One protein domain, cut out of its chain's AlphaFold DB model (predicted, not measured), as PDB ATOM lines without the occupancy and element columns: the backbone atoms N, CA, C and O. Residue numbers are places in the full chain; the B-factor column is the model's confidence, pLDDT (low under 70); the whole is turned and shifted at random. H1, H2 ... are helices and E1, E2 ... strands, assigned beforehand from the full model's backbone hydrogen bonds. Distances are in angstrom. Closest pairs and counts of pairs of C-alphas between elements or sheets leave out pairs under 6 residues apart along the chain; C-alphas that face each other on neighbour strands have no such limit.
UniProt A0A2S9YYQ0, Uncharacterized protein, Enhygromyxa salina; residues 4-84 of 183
ATOM      1  N   ARG A   4      28.572  16.909 120.727       85.56
ATOM      2  CA  ARG A   4      28.139  17.405 119.424       85.56
ATOM      3  C   ARG A   4      28.813  18.732 119.129       85.56
ATOM      4  O   ARG A   4      28.721  19.665 119.924       85.56
ATOM      5  N   ARG A   5      29.450  18.825 117.963       89.94
ATOM      6  CA  ARG A   5      30.043  20.068 117.468       89.94
ATOM      7  C   ARG A   5      29.085  20.798 116.547       89.94
ATOM      8  O   ARG A   5      28.417  20.182 115.717       89.94
ATOM      9  N   ILE A   6      29.027  22.108 116.709       88.94
ATOM     10  CA  ILE A   6      28.201  23.008 115.916       88.94
ATOM     11  C   ILE A   6      28.952  24.315 115.710       88.94
ATOM     12  O   ILE A   6      29.635  24.804 116.608       88.94
ATOM     13  N   ARG A   7      28.808  24.894 114.521       87.62
ATOM     14  CA  ARG A   7      29.355  26.209 114.215       87.62
ATOM     15  C   ARG A   7      28.257  27.256 114.339       87.62
ATOM     16  O   ARG A   7      27.257  27.159 113.636       87.62
ATOM     17  N   LEU A   8      28.451  28.239 115.215       86.31
ATOM     18  CA  LEU A   8      27.528  29.353 115.445       86.31
ATOM     19  C   LEU A   8      28.302  30.662 115.287       86.31
ATOM     20  O   LEU A   8      29.355  30.836 115.898       86.31
ATOM     21  N   GLY A   9      27.833  31.566 114.424       80.44
ATOM     22  CA  GLY A   9      28.486  32.869 114.228       80.44
ATOM     23  C   GLY A   9      29.959  32.785 113.796       80.44
ATOM     24  O   GLY A   9      30.757  33.644 114.148       80.44
ATOM     25  N   GLY A  10      30.346  31.724 113.076       81.25
ATOM     26  CA  GLY A  10      31.726  31.510 112.625       81.25
ATOM     27  C   GLY A  10      32.648  30.835 113.647       81.25
ATOM     28  O   GLY A  10      33.718  30.376 113.242       81.25
ATOM     29  N   VAL A  11      32.211  30.677 114.898       85.69
ATOM     30  CA  VAL A  11      32.939  30.006 115.984       85.69
ATOM     31  C   VAL A  11      32.430  28.574 116.149       85.69
ATOM     32  O   VAL A  11      31.237  28.304 115.990       85.69
ATOM     33  N   GLU A  12      33.334  27.637 116.421       90.38
ATOM     34  CA  GLU A  12      32.983  26.234 116.639       90.38
ATOM     35  C   GLU A  12      32.795  25.955 118.135       90.38
ATOM     36  O   GLU A  12      33.641  26.291 118.962       90.38
ATOM     37  N   TYR A  13      31.674  25.328 118.479       90.62
ATOM     38  CA  TYR A  13      31.291  24.993 119.843       90.62
ATOM     39  C   TYR A  13      31.037  23.494 119.967       90.62
ATOM     40  O   TYR A  13      30.418  22.889 119.094       90.62
ATOM     41  N   GLU A  14      31.461  22.897 121.077       90.94
ATOM     42  CA  GLU A  14      31.182  21.508 121.430       90.94
ATOM     43  C   GLU A  14      30.248  21.438 122.643       90.94
ATOM     44  O   GLU A  14      30.594  21.876 123.741       90.94
ATOM     45  N   PHE A  15      29.064  20.863 122.442       89.81
ATOM     46  CA  PHE A  15      28.047  20.631 123.463       89.81
ATOM     47  C   PHE A  15      28.100  19.179 123.925       89.81
ATOM     48  O   PHE A  15      28.206  18.282 123.097       89.81
ATOM     49  N   GLY A  16      27.977  18.923 125.223       87.62
ATOM     50  CA  GLY A  16      27.960  17.560 125.752       87.62
ATOM     51  C   GLY A  16      27.340  17.447 127.139       87.62
ATOM     52  O   GLY A  16      26.840  18.425 127.698       87.62
ATOM     53  N   ASP A  17      27.369  16.244 127.711       82.81
ATOM     54  CA  ASP A  17      26.970  16.020 129.103       82.81
ATOM     55  C   ASP A  17      28.065  16.454 130.096       82.81
ATOM     56  O   ASP A  17      29.202  16.740 129.737       82.81
ATOM     57  N   ARG A  18      27.746  16.474 131.396       77.19
ATOM     58  CA  ARG A  18      28.727  16.810 132.450       77.19
ATOM     59  C   ARG A  18      29.953  15.892 132.497       77.19
ATOM     60  O   ARG A  18      30.913  16.239 133.179       77.19
ATOM     61  N   ARG A  19      29.905  14.720 131.857       76.88
ATOM     62  CA  ARG A  19      31.023  13.774 131.786       76.88
ATOM     63  C   ARG A  19      31.912  14.058 130.572       76.88
ATOM     64  O   ARG A  19      33.039  13.575 130.557       76.88
ATOM     65  N   THR A  20      31.450  14.845 129.599       80.00
ATOM     66  CA  THR A  20      32.233  15.273 128.437       80.00
ATOM     67  C   THR A  20      33.450  16.080 128.881       80.00
ATOM     68  O   THR A  20      33.334  17.138 129.507       80.00
ATOM     69  N   SER A  21      34.636  15.552 128.577       79.94
ATOM     70  CA  SER A  21      35.911  16.210 128.860       79.94
ATOM     71  C   SER A  21      36.119  17.421 127.955       79.94
ATOM     72  O   SER A  21      35.712  17.410 126.798       79.94
ATOM     73  N   ALA A  22      36.774  18.458 128.478       80.50
ATOM     74  CA  ALA A  22      37.095  19.647 127.699       80.50
ATOM     75  C   ALA A  22      38.107  19.307 126.585       80.50
ATOM     76  O   ALA A  22      39.171  18.754 126.886       80.50
ATOM     77  N   PRO A  23      37.827  19.657 125.318       83.75
ATOM     78  CA  PRO A  23      38.797  19.521 124.239       83.75
ATOM     79  C   PRO A  23      40.047  20.373 124.490       83.75
ATOM     80  O   PRO A  23      40.006  21.405 125.164       83.75
ATOM     81  N   ARG A  24      41.190  19.951 123.935       82.25
ATOM     82  CA  ARG A  24      42.476  20.629 124.150       82.25
ATOM     83  C   ARG A  24      42.421  22.071 123.635       82.25
ATOM     84  O   ARG A  24      42.168  22.299 122.458       82.25
ATOM     85  N   GLY A  25      42.699  23.031 124.519       82.25
ATOM     86  CA  GLY A  25      42.676  24.462 124.195       82.25
ATOM     87  C   GLY A  25      41.276  25.076 124.101       82.25
ATOM     88  O   GLY A  25      41.168  26.246 123.750       82.25
ATOM     89  N   ALA A  26      40.220  24.318 124.413       87.75
ATOM     90  CA  ALA A  26      38.857  24.825 124.409       87.75
ATOM     91  C   ALA A  26      38.513  25.555 125.715       87.75
ATOM     92  O   ALA A  26      38.909  25.136 126.808       87.75
ATOM     93  N   ARG A  27      37.733  26.633 125.609       90.06
ATOM     94  CA  ARG A  27      37.243  27.404 126.757       90.06
ATOM     95  C   ARG A  27      35.847  26.932 127.133       90.06
ATOM     96  O   ARG A  27      34.926  26.979 126.324       90.06
ATOM     97  N   LYS A  28      35.662  26.514 128.383       90.94
ATOM     98  CA  LYS A  28      34.333  26.176 128.902       90.94
ATOM     99  C   LYS A  28      33.499  27.444 129.093       90.94
ATOM    100  O   LYS A  28      33.940  28.364 129.777       90.94
ATOM    101  N   LEU A  29      32.290  27.461 128.538       89.88
ATOM    102  CA  LEU A  29      31.341  28.556 128.736       89.88
ATOM    103  C   LEU A  29      30.724  28.491 130.136       89.88
ATOM    104  O   LEU A  29      30.332  27.426 130.627       89.88
ATOM    105  N   THR A  30      30.593  29.653 130.769       88.06
ATOM    106  CA  THR A  30      29.796  29.822 131.986       88.06
ATOM    107  C   THR A  30      28.301  29.647 131.684       88.06
ATOM    108  O   THR A  30      27.863  29.820 130.542       88.06
ATOM    109  N   PRO A  31      27.455  29.363 132.694       83.12
ATOM    110  CA  PRO A  31      26.008  29.264 132.490       83.12
ATOM    111  C   PRO A  31      25.377  30.529 131.891       83.12
ATOM    112  O   PRO A  31      24.409  30.436 131.138       83.12
ATOM    113  N   LEU A  32      25.916  31.712 132.213       83.88
ATOM    114  CA  LEU A  32      25.434  32.984 131.674       83.88
ATOM    115  C   LEU A  32      25.793  33.141 130.191       83.88
ATOM    116  O   LEU A  32      24.932  33.511 129.396       83.88
ATOM    117  N   GLU A  33      27.039  32.841 129.819       87.94
ATOM    118  CA  GLU A  33      27.495  32.879 128.423       87.94
ATOM    119  C   GLU A  33      26.739  31.871 127.565       87.94
ATOM    120  O   GLU A  33      26.272  32.222 126.486       87.94
ATOM    121  N   LEU A  34      26.532  30.656 128.083       86.69
ATOM    122  CA  LEU A  34      25.717  29.651 127.416       86.69
ATOM    123  C   LEU A  34      24.303  30.189 127.174       86.69
ATOM    124  O   LEU A  34      23.853  30.207 126.037       86.69
ATOM    125  N   ARG A  35      23.616  30.718 128.194       83.44
ATOM    126  CA  ARG A  35      22.268  31.293 128.018       83.44
ATOM    127  C   ARG A  35      22.223  32.403 126.966       83.44
ATOM    128  O   ARG A  35      21.279  32.443 126.183       83.44
ATOM    129  N   ARG A  36      23.228  33.282 126.933       86.50
ATOM    130  CA  ARG A  36      23.330  34.346 125.921       86.50
ATOM    131  C   ARG A  36      23.523  33.776 124.517       86.50
ATOM    132  O   ARG A  36      22.816  34.201 123.610       86.50
ATOM    133  N   LEU A  37      24.411  32.796 124.353       87.50
ATOM    134  CA  LEU A  37      24.650  32.112 123.079       87.50
ATOM    135  C   LEU A  37      23.363  31.455 122.553       87.50
ATOM    136  O   LEU A  37      22.998  31.644 121.396       87.50
ATOM    137  N   LEU A  38      22.639  30.740 123.421       83.56
ATOM    138  CA  LEU A  38      21.372  30.086 123.069       83.56
ATOM    139  C   LEU A  38      20.295  31.105 122.668       83.56
ATOM    140  O   LEU A  38      19.567  30.894 121.702       83.56
ATOM    141  N   ALA A  39      20.196  32.224 123.391       84.50
ATOM    142  CA  ALA A  39      19.244  33.284 123.072       84.50
ATOM    143  C   ALA A  39      19.554  33.947 121.721       84.50
ATOM    144  O   ALA A  39      18.635  34.196 120.943       84.50
ATOM    145  N   LEU A  40      20.838  34.187 121.436       87.81
ATOM    146  CA  LEU A  40      21.296  34.809 120.194       87.81
ATOM    147  C   LEU A  40      21.013  33.931 118.965       87.81
ATOM    148  O   LEU A  40      20.606  34.444 117.928       87.81
ATOM    149  N   HIS A  41      21.178  32.610 119.087       87.19
ATOM    150  CA  HIS A  41      21.068  31.663 117.969       87.19
ATOM    151  C   HIS A  41      19.756  30.863 117.936       87.19
ATOM    152  O   HIS A  41      19.656  29.862 117.232       87.19
ATOM    153  N   ARG A  42      18.705  31.312 118.632       79.94
ATOM    154  CA  ARG A  42      17.407  30.608 118.718       79.94
ATOM    155  C   ARG A  42      16.739  30.333 117.358       79.94
ATOM    156  O   ARG A  42      15.946  29.403 117.222       79.94
ATOM    157  N   GLY A  43      17.028  31.162 116.355       79.75
ATOM    158  CA  GLY A  43      16.530  31.013 114.983       79.75
ATOM    159  C   GLY A  43      17.403  30.145 114.073       79.75
ATOM    160  O   GLY A  43      16.972  29.826 112.967       79.75
ATOM    161  N   ASP A  44      18.601  29.760 114.513       83.69
ATOM    162  CA  ASP A  44      19.578  29.064 113.681       83.69
ATOM    163  C   ASP A  44      19.151  27.596 113.440       83.69
ATOM    164  O   ASP A  44      18.834  26.870 114.393       83.69
ATOM    165  N   PRO A  45      19.110  27.114 112.185       81.50
ATOM    166  CA  PRO A  45      18.705  25.743 111.881       81.50
ATOM    167  C   PRO A  45      19.640  24.692 112.493       81.50
ATOM    168  O   PRO A  45      19.169  23.627 112.904       81.50
ATOM    169  N   ALA A  46      20.939  24.984 112.598       79.12
ATOM    170  CA  ALA A  46      21.892  24.083 113.229       79.12
ATOM    171  C   ALA A  46      21.582  23.957 114.730       79.12
ATOM    172  O   ALA A  46      21.611  22.857 115.291       79.12
ATOM    173  N   PHE A  47      21.184  25.066 115.358       82.81
ATOM    174  CA  PHE A  47      20.777  25.096 116.757       82.81
ATOM    175  C   PHE A  47      19.489  24.289 117.009       82.81
ATOM    176  O   PHE A  47      19.448  23.460 117.919       82.81
ATOM    177  N   ARG A  48      18.474  24.410 116.140       79.31
ATOM    178  CA  ARG A  48      17.244  23.589 116.209       79.31
ATOM    179  C   ARG A  48      17.499  22.085 116.044       79.31
ATOM    180  O   ARG A  48      16.710  21.260 116.511       79.31
ATOM    181  N   GLY A  49      18.554  21.702 115.323       78.44
ATOM    182  CA  GLY A  49      19.002  20.309 115.232       78.44
ATOM    183  C   GLY A  49      19.503  19.793 116.582       78.44
ATOM    184  O   GLY A  49      19.037  18.756 117.055       78.44
ATOM    185  N   LEU A  50      20.371  20.572 117.231       79.12
ATOM    186  CA  LEU A  50      20.924  20.263 118.550       79.12
ATOM    187  C   LEU A  50      19.835  20.149 119.629       79.12
ATOM    188  O   LEU A  50      19.879  19.235 120.447       79.12
ATOM    189  N   GLU A  51      18.836  21.037 119.627       76.00
ATOM    190  CA  GLU A  51      17.724  20.976 120.590       76.00
ATOM    191  C   GLU A  51      16.921  19.671 120.487       76.00
ATOM    192  O   GLU A  51      16.576  19.069 121.507       76.00
ATOM    193  N   ARG A  52      16.656  19.196 119.263       73.94
ATOM    194  CA  ARG A  52      15.963  17.917 119.033       73.94
ATOM    195  C   ARG A  52      16.789  16.729 119.518       73.94
ATOM    196  O   ARG A  52      16.252  15.827 120.160       73.94
ATOM    197  N   GLU A  53      18.088  16.744 119.247       73.38
ATOM    198  CA  GLU A  53      19.019  15.701 119.681       73.38
ATOM    199  C   GLU A  53      19.115  15.649 121.217       73.38
ATOM    200  O   GLU A  53      18.968  14.586 121.823       73.38
ATOM    201  N   LEU A  54      19.213  16.811 121.867       72.12
ATOM    202  CA  LEU A  54      19.171  16.943 123.324       72.12
ATOM    203  C   LEU A  54      17.878  16.401 123.938       72.12
ATOM    204  O   LEU A  54      17.922  15.718 124.962       72.12
ATOM    205  N   ALA A  55      16.728  16.678 123.322       68.94
ATOM    206  CA  ALA A  55      15.447  16.139 123.769       68.94
ATOM    207  C   ALA A  55      15.394  14.603 123.645       68.94
ATOM    208  O   ALA A  55      14.829  13.927 124.511       68.94
ATOM    209  N   SER A  56      16.028  14.039 122.611       66.81
ATOM    210  CA  SER A  56      16.061  12.593 122.369       66.81
ATOM    211  C   SER A  56      16.879  11.823 123.416       66.81
ATOM    212  O   SER A  56      16.471  10.741 123.834       66.81
ATOM    213  N   HIS A  57      17.966  12.407 123.930       64.06
ATOM    214  CA  HIS A  57      18.846  11.766 124.915       64.06
ATOM    215  C   HIS A  57      18.417  11.944 126.380       64.06
ATOM    216  O   HIS A  57      19.084  11.438 127.285       64.06
ATOM    217  N   ARG A  58      17.298  12.629 126.649       62.59
ATOM    218  CA  ARG A  58      16.752  12.745 128.011       62.59
ATOM    219  C   ARG A  58      16.038  11.453 128.441       62.59
ATOM    220  O   ARG A  58      15.222  10.947 127.667       62.59
ATOM    221  N   PRO A  59      16.270  10.961 129.676       57.03
ATOM    222  CA  PRO A  59      15.490   9.864 130.238       57.03
ATOM    223  C   PRO A  59      14.001  10.239 130.325       57.03
ATOM    224  O   PRO A  59      13.662  11.391 130.607       57.03
ATOM    225  N   GLU A  60      13.108   9.267 130.127       52.66
ATOM    226  CA  GLU A  60      11.656   9.493 130.004       52.66
ATOM    227  C   GLU A  60      11.034  10.260 131.181       52.66
ATOM    228  O   GLU A  60      10.165  11.108 130.980       52.66
ATOM    229  N   HIS A  61      11.541  10.068 132.401       50.59
ATOM    230  CA  HIS A  61      11.044  10.751 133.601       50.59
ATOM    231  C   HIS A  61      11.286  12.275 133.611       50.59
ATOM    232  O   HIS A  61      10.595  12.998 134.326       50.59
ATOM    233  N   VAL A  62      12.230  12.791 132.814       53.69
ATOM    234  CA  VAL A  62      12.458  14.243 132.659       53.69
ATOM    235  C   VAL A  62      11.525  14.835 131.596       53.69
ATOM    236  O   VAL A  62      11.088  15.978 131.732       53.69
ATOM    237  N   ARG A  63      11.144  14.045 130.581       53.78
ATOM    238  CA  ARG A  63      10.304  14.496 129.456       53.78
ATOM    239  C   ARG A  63       8.922  14.975 129.908       53.78
ATOM    240  O   ARG A  63       8.408  15.941 129.357       53.78
ATOM    241  N   HIS A  64       8.348  14.373 130.952       49.72
ATOM    242  CA  HIS A  64       7.025  14.755 131.461       49.72
ATOM    243  C   HIS A  64       6.980  16.118 132.174       49.72
ATOM    244  O   HIS A  64       5.902  16.704 132.291       49.72
ATOM    245  N   ARG A  65       8.118  16.651 132.643       47.16
ATOM    246  CA  ARG A  65       8.153  17.920 133.394       47.16
ATOM    247  C   ARG A  65       8.204  19.149 132.480       47.16
ATOM    248  O   ARG A  65       7.612  20.172 132.820       47.16
ATOM    249  N   ASP A  66       8.846  19.034 131.319       47.84
ATOM    250  CA  ASP A  66       9.054  20.156 130.392       47.84
ATOM    251  C   ASP A  66       7.826  20.487 129.533       47.84
ATOM    252  O   ASP A  66       7.671  21.625 129.105       47.84
ATOM    253  N   VAL A  67       6.891  19.550 129.331       51.22
ATOM    254  CA  VAL A  67       5.682  19.812 128.518       51.22
ATOM    255  C   VAL A  67       4.803  20.919 129.133       51.22
ATOM    256  O   VAL A  67       4.061  21.586 128.419       51.22
ATOM    257  N   ARG A  68       4.907  21.174 130.449       47.09
ATOM    258  CA  ARG A  68       4.125  22.216 131.147       47.09
ATOM    259  C   ARG A  68       4.801  23.590 131.231       47.09
ATOM    260  O   ARG A  68       4.131  24.557 131.583       47.09
ATOM    261  N   ARG A  69       6.097  23.714 130.933       47.81
ATOM    262  CA  ARG A  69       6.830  24.993 130.929       47.81
ATOM    263  C   ARG A  69       7.509  25.131 129.578       47.81
ATOM    264  O   ARG A  69       8.496  24.453 129.339       47.81
ATOM    265  N   GLY A  70       6.963  25.991 128.717       44.28
ATOM    266  CA  GLY A  70       7.421  26.204 127.342       44.28
ATOM    267  C   GLY A  70       8.933  26.026 127.156       44.28
ATOM    268  O   GLY A  70       9.739  26.684 127.817       44.28
ATOM    269  N   ALA A  71       9.292  25.103 126.262       50.84
ATOM    270  CA  ALA A  71      10.662  24.746 125.928       50.84
ATOM    271  C   ALA A  71      11.428  25.989 125.451       50.84
ATOM    272  O   ALA A  71      11.213  26.495 124.351       50.84
ATOM    273  N   GLY A  72      12.294  26.534 126.301       50.03
ATOM    274  CA  GLY A  72      13.018  27.746 125.924       50.03
ATOM    275  C   GLY A  72      14.252  28.098 126.737       50.03
ATOM    276  O   GLY A  72      15.042  28.905 126.262       50.03
ATOM    277  N   ALA A  73      14.452  27.521 127.925       49.03
ATOM    278  CA  ALA A  73      15.636  27.819 128.740       49.03
ATOM    279  C   ALA A  73      16.086  26.659 129.650       49.03
ATOM    280  O   ALA A  73      17.285  26.498 129.870       49.03
ATOM    281  N   ASP A  74      15.164  25.812 130.126       54.16
ATOM    282  CA  ASP A  74      15.483  24.674 131.015       54.16
ATOM    283  C   ASP A  74      15.968  23.410 130.262       54.16
ATOM    284  O   ASP A  74      16.489  22.458 130.864       54.16
ATOM    285  N   SER A  75      15.902  23.418 128.924       60.41
ATOM    286  CA  SER A  75      16.328  22.317 128.041       60.41
ATOM    287  C   SER A  75      17.842  22.041 128.054       60.41
ATOM    288  O   SER A  75      18.286  20.991 127.588       60.41
ATOM    289  N   PHE A  76      18.637  22.917 128.669       62.22
ATOM    290  CA  PHE A  76      20.099  22.796 128.733       62.22
ATOM    291  C   PHE A  76      20.633  22.520 130.146       62.22
ATOM    292  O   PHE A  76      21.839  22.566 130.390       62.22
ATOM    293  N   THR A  77      19.752  22.195 131.094       65.56
ATOM    294  CA  THR A  77      20.151  21.843 132.462       65.56
ATOM    295  C   THR A  77      21.021  20.581 132.457       65.56
ATOM    296  O   THR A  77      20.540  19.486 132.190       65.56
ATOM    297  N   GLY A  78      22.320  20.735 132.742       71.81
ATOM    298  CA  GLY A  78      23.290  19.629 132.718       71.81
ATOM    299  C   GLY A  78      24.120  19.507 131.436       71.81
ATOM    300  O   GLY A  78      24.965  18.617 131.369       71.81
ATOM    301  N   VAL A  79      23.929  20.407 130.468       82.12
ATOM    302  CA  VAL A  79      24.775  20.509 129.275       82.12
ATOM    303  C   VAL A  79      26.019  21.338 129.597       82.12
ATOM    304  O   VAL A  79      25.931  22.384 130.243       82.12
ATOM    305  N   VAL A  80      27.182  20.869 129.154       86.75
ATOM    306  CA  VAL A  80      28.418  21.659 129.112       86.75
ATOM    307  C   VAL A  80      28.669  22.098 127.676       86.75
ATOM    308  O   VAL A  80      28.381  21.352 126.744       86.75
ATOM    309  N   CYS A  81      29.181  23.312 127.505       89.50
ATOM    310  CA  CYS A  81      29.554  23.852 126.203       89.50
ATOM    311  C   CYS A  81      30.999  24.346 126.259       89.50
ATOM    312  O   CYS A  81      31.382  25.043 127.205       89.50
ATOM    313  N   HIS A  82      31.785  23.965 125.259       91.75
ATOM    314  CA  HIS A  82      33.164  24.389 125.083       91.75
ATOM    315  C   HIS A  82      33.294  25.145 123.762       91.75
ATOM    316  O   HIS A  82      32.951  24.618 122.709       91.75
ATOM    317  N   GLU A  83      33.800  26.370 123.816       90.75
ATOM    318  CA  GLU A  83      34.248  27.116 122.644       90.75
ATOM    319  C   GLU A  83      35.594  26.554 122.202       90.75
ATOM    320  O   GLU A  83      36.555  26.546 122.978       90.75
ATOM    321  N   LEU A  84      35.647  26.027 120.982       89.50
ATOM    322  CA  LEU A  84      36.861  25.458 120.425       89.50
ATOM    323  C   LEU A  84      37.769  26.580 119.915       89.50
ATOM    324  O   LEU A  84      37.276  27.585 119.396       89.50
TER     325      LEU A  84
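This is residues 4 to 84 of the 183 residues of an uncharacterized protein of Enhygromyxa salina (UniProt A0A2S9YYQ0). A small twisted sheet of three strands has helices H1 and H2 over one face, making two layers, while the small helix H3 lies away from the sheet at one end of the longest axis. A loop, residues 18 to 30, folds back to E3, where residues 27 to 28 pair with 82 to 83. The 81 printed residues, class mixed, hold E1 E2 H1 H2 H3 E3; the sheet, E1 - E2 - E3, is antiparallel. The whole is compact, radius of gyration of the C-alphas 12.7 A, spanning 38 by 28 by 21 A.

E1, residues 4 to 8, and E2, residues 11 to 17, form a hairpin, with N 6 and O 13 within hydrogen-bond range at 2.9 A. Between E2 and E3, residues 79 to 83, N 14 and O 82 are 2.8 A apart. H2, residues 45 to 56, is on the sheet at a height of 9.8 A; its closest C-alphas to E1 are Ala 46 and Ile 6, 6.9 A. H1, residues 31 to 40, is on it too; its closest C-alphas to E3 are Leu 34 and Cys 81, 7.1 A. H3, residues 60 to 66, is close to H2 but not clearly touching, C-alphas 63 and 55 being closest at 7.8 A. In H1 and H2 every O i to N i+4 pair is within range; in H3 0 of 3, and 2 of 4 O i to N i+3 pairs.

E1 begins at C-alpha 4 (28.139, 17.405, 119.424); E3 ends at C-alpha 83 (34.248, 27.116, 122.644). E2 measures 20.1 A and H2 17.0 A from first to last C-alpha.

The printed part has no cut. The links E2 to H1 and H3 to E3 are long. Residues 55 to 77 have pLDDT under 70.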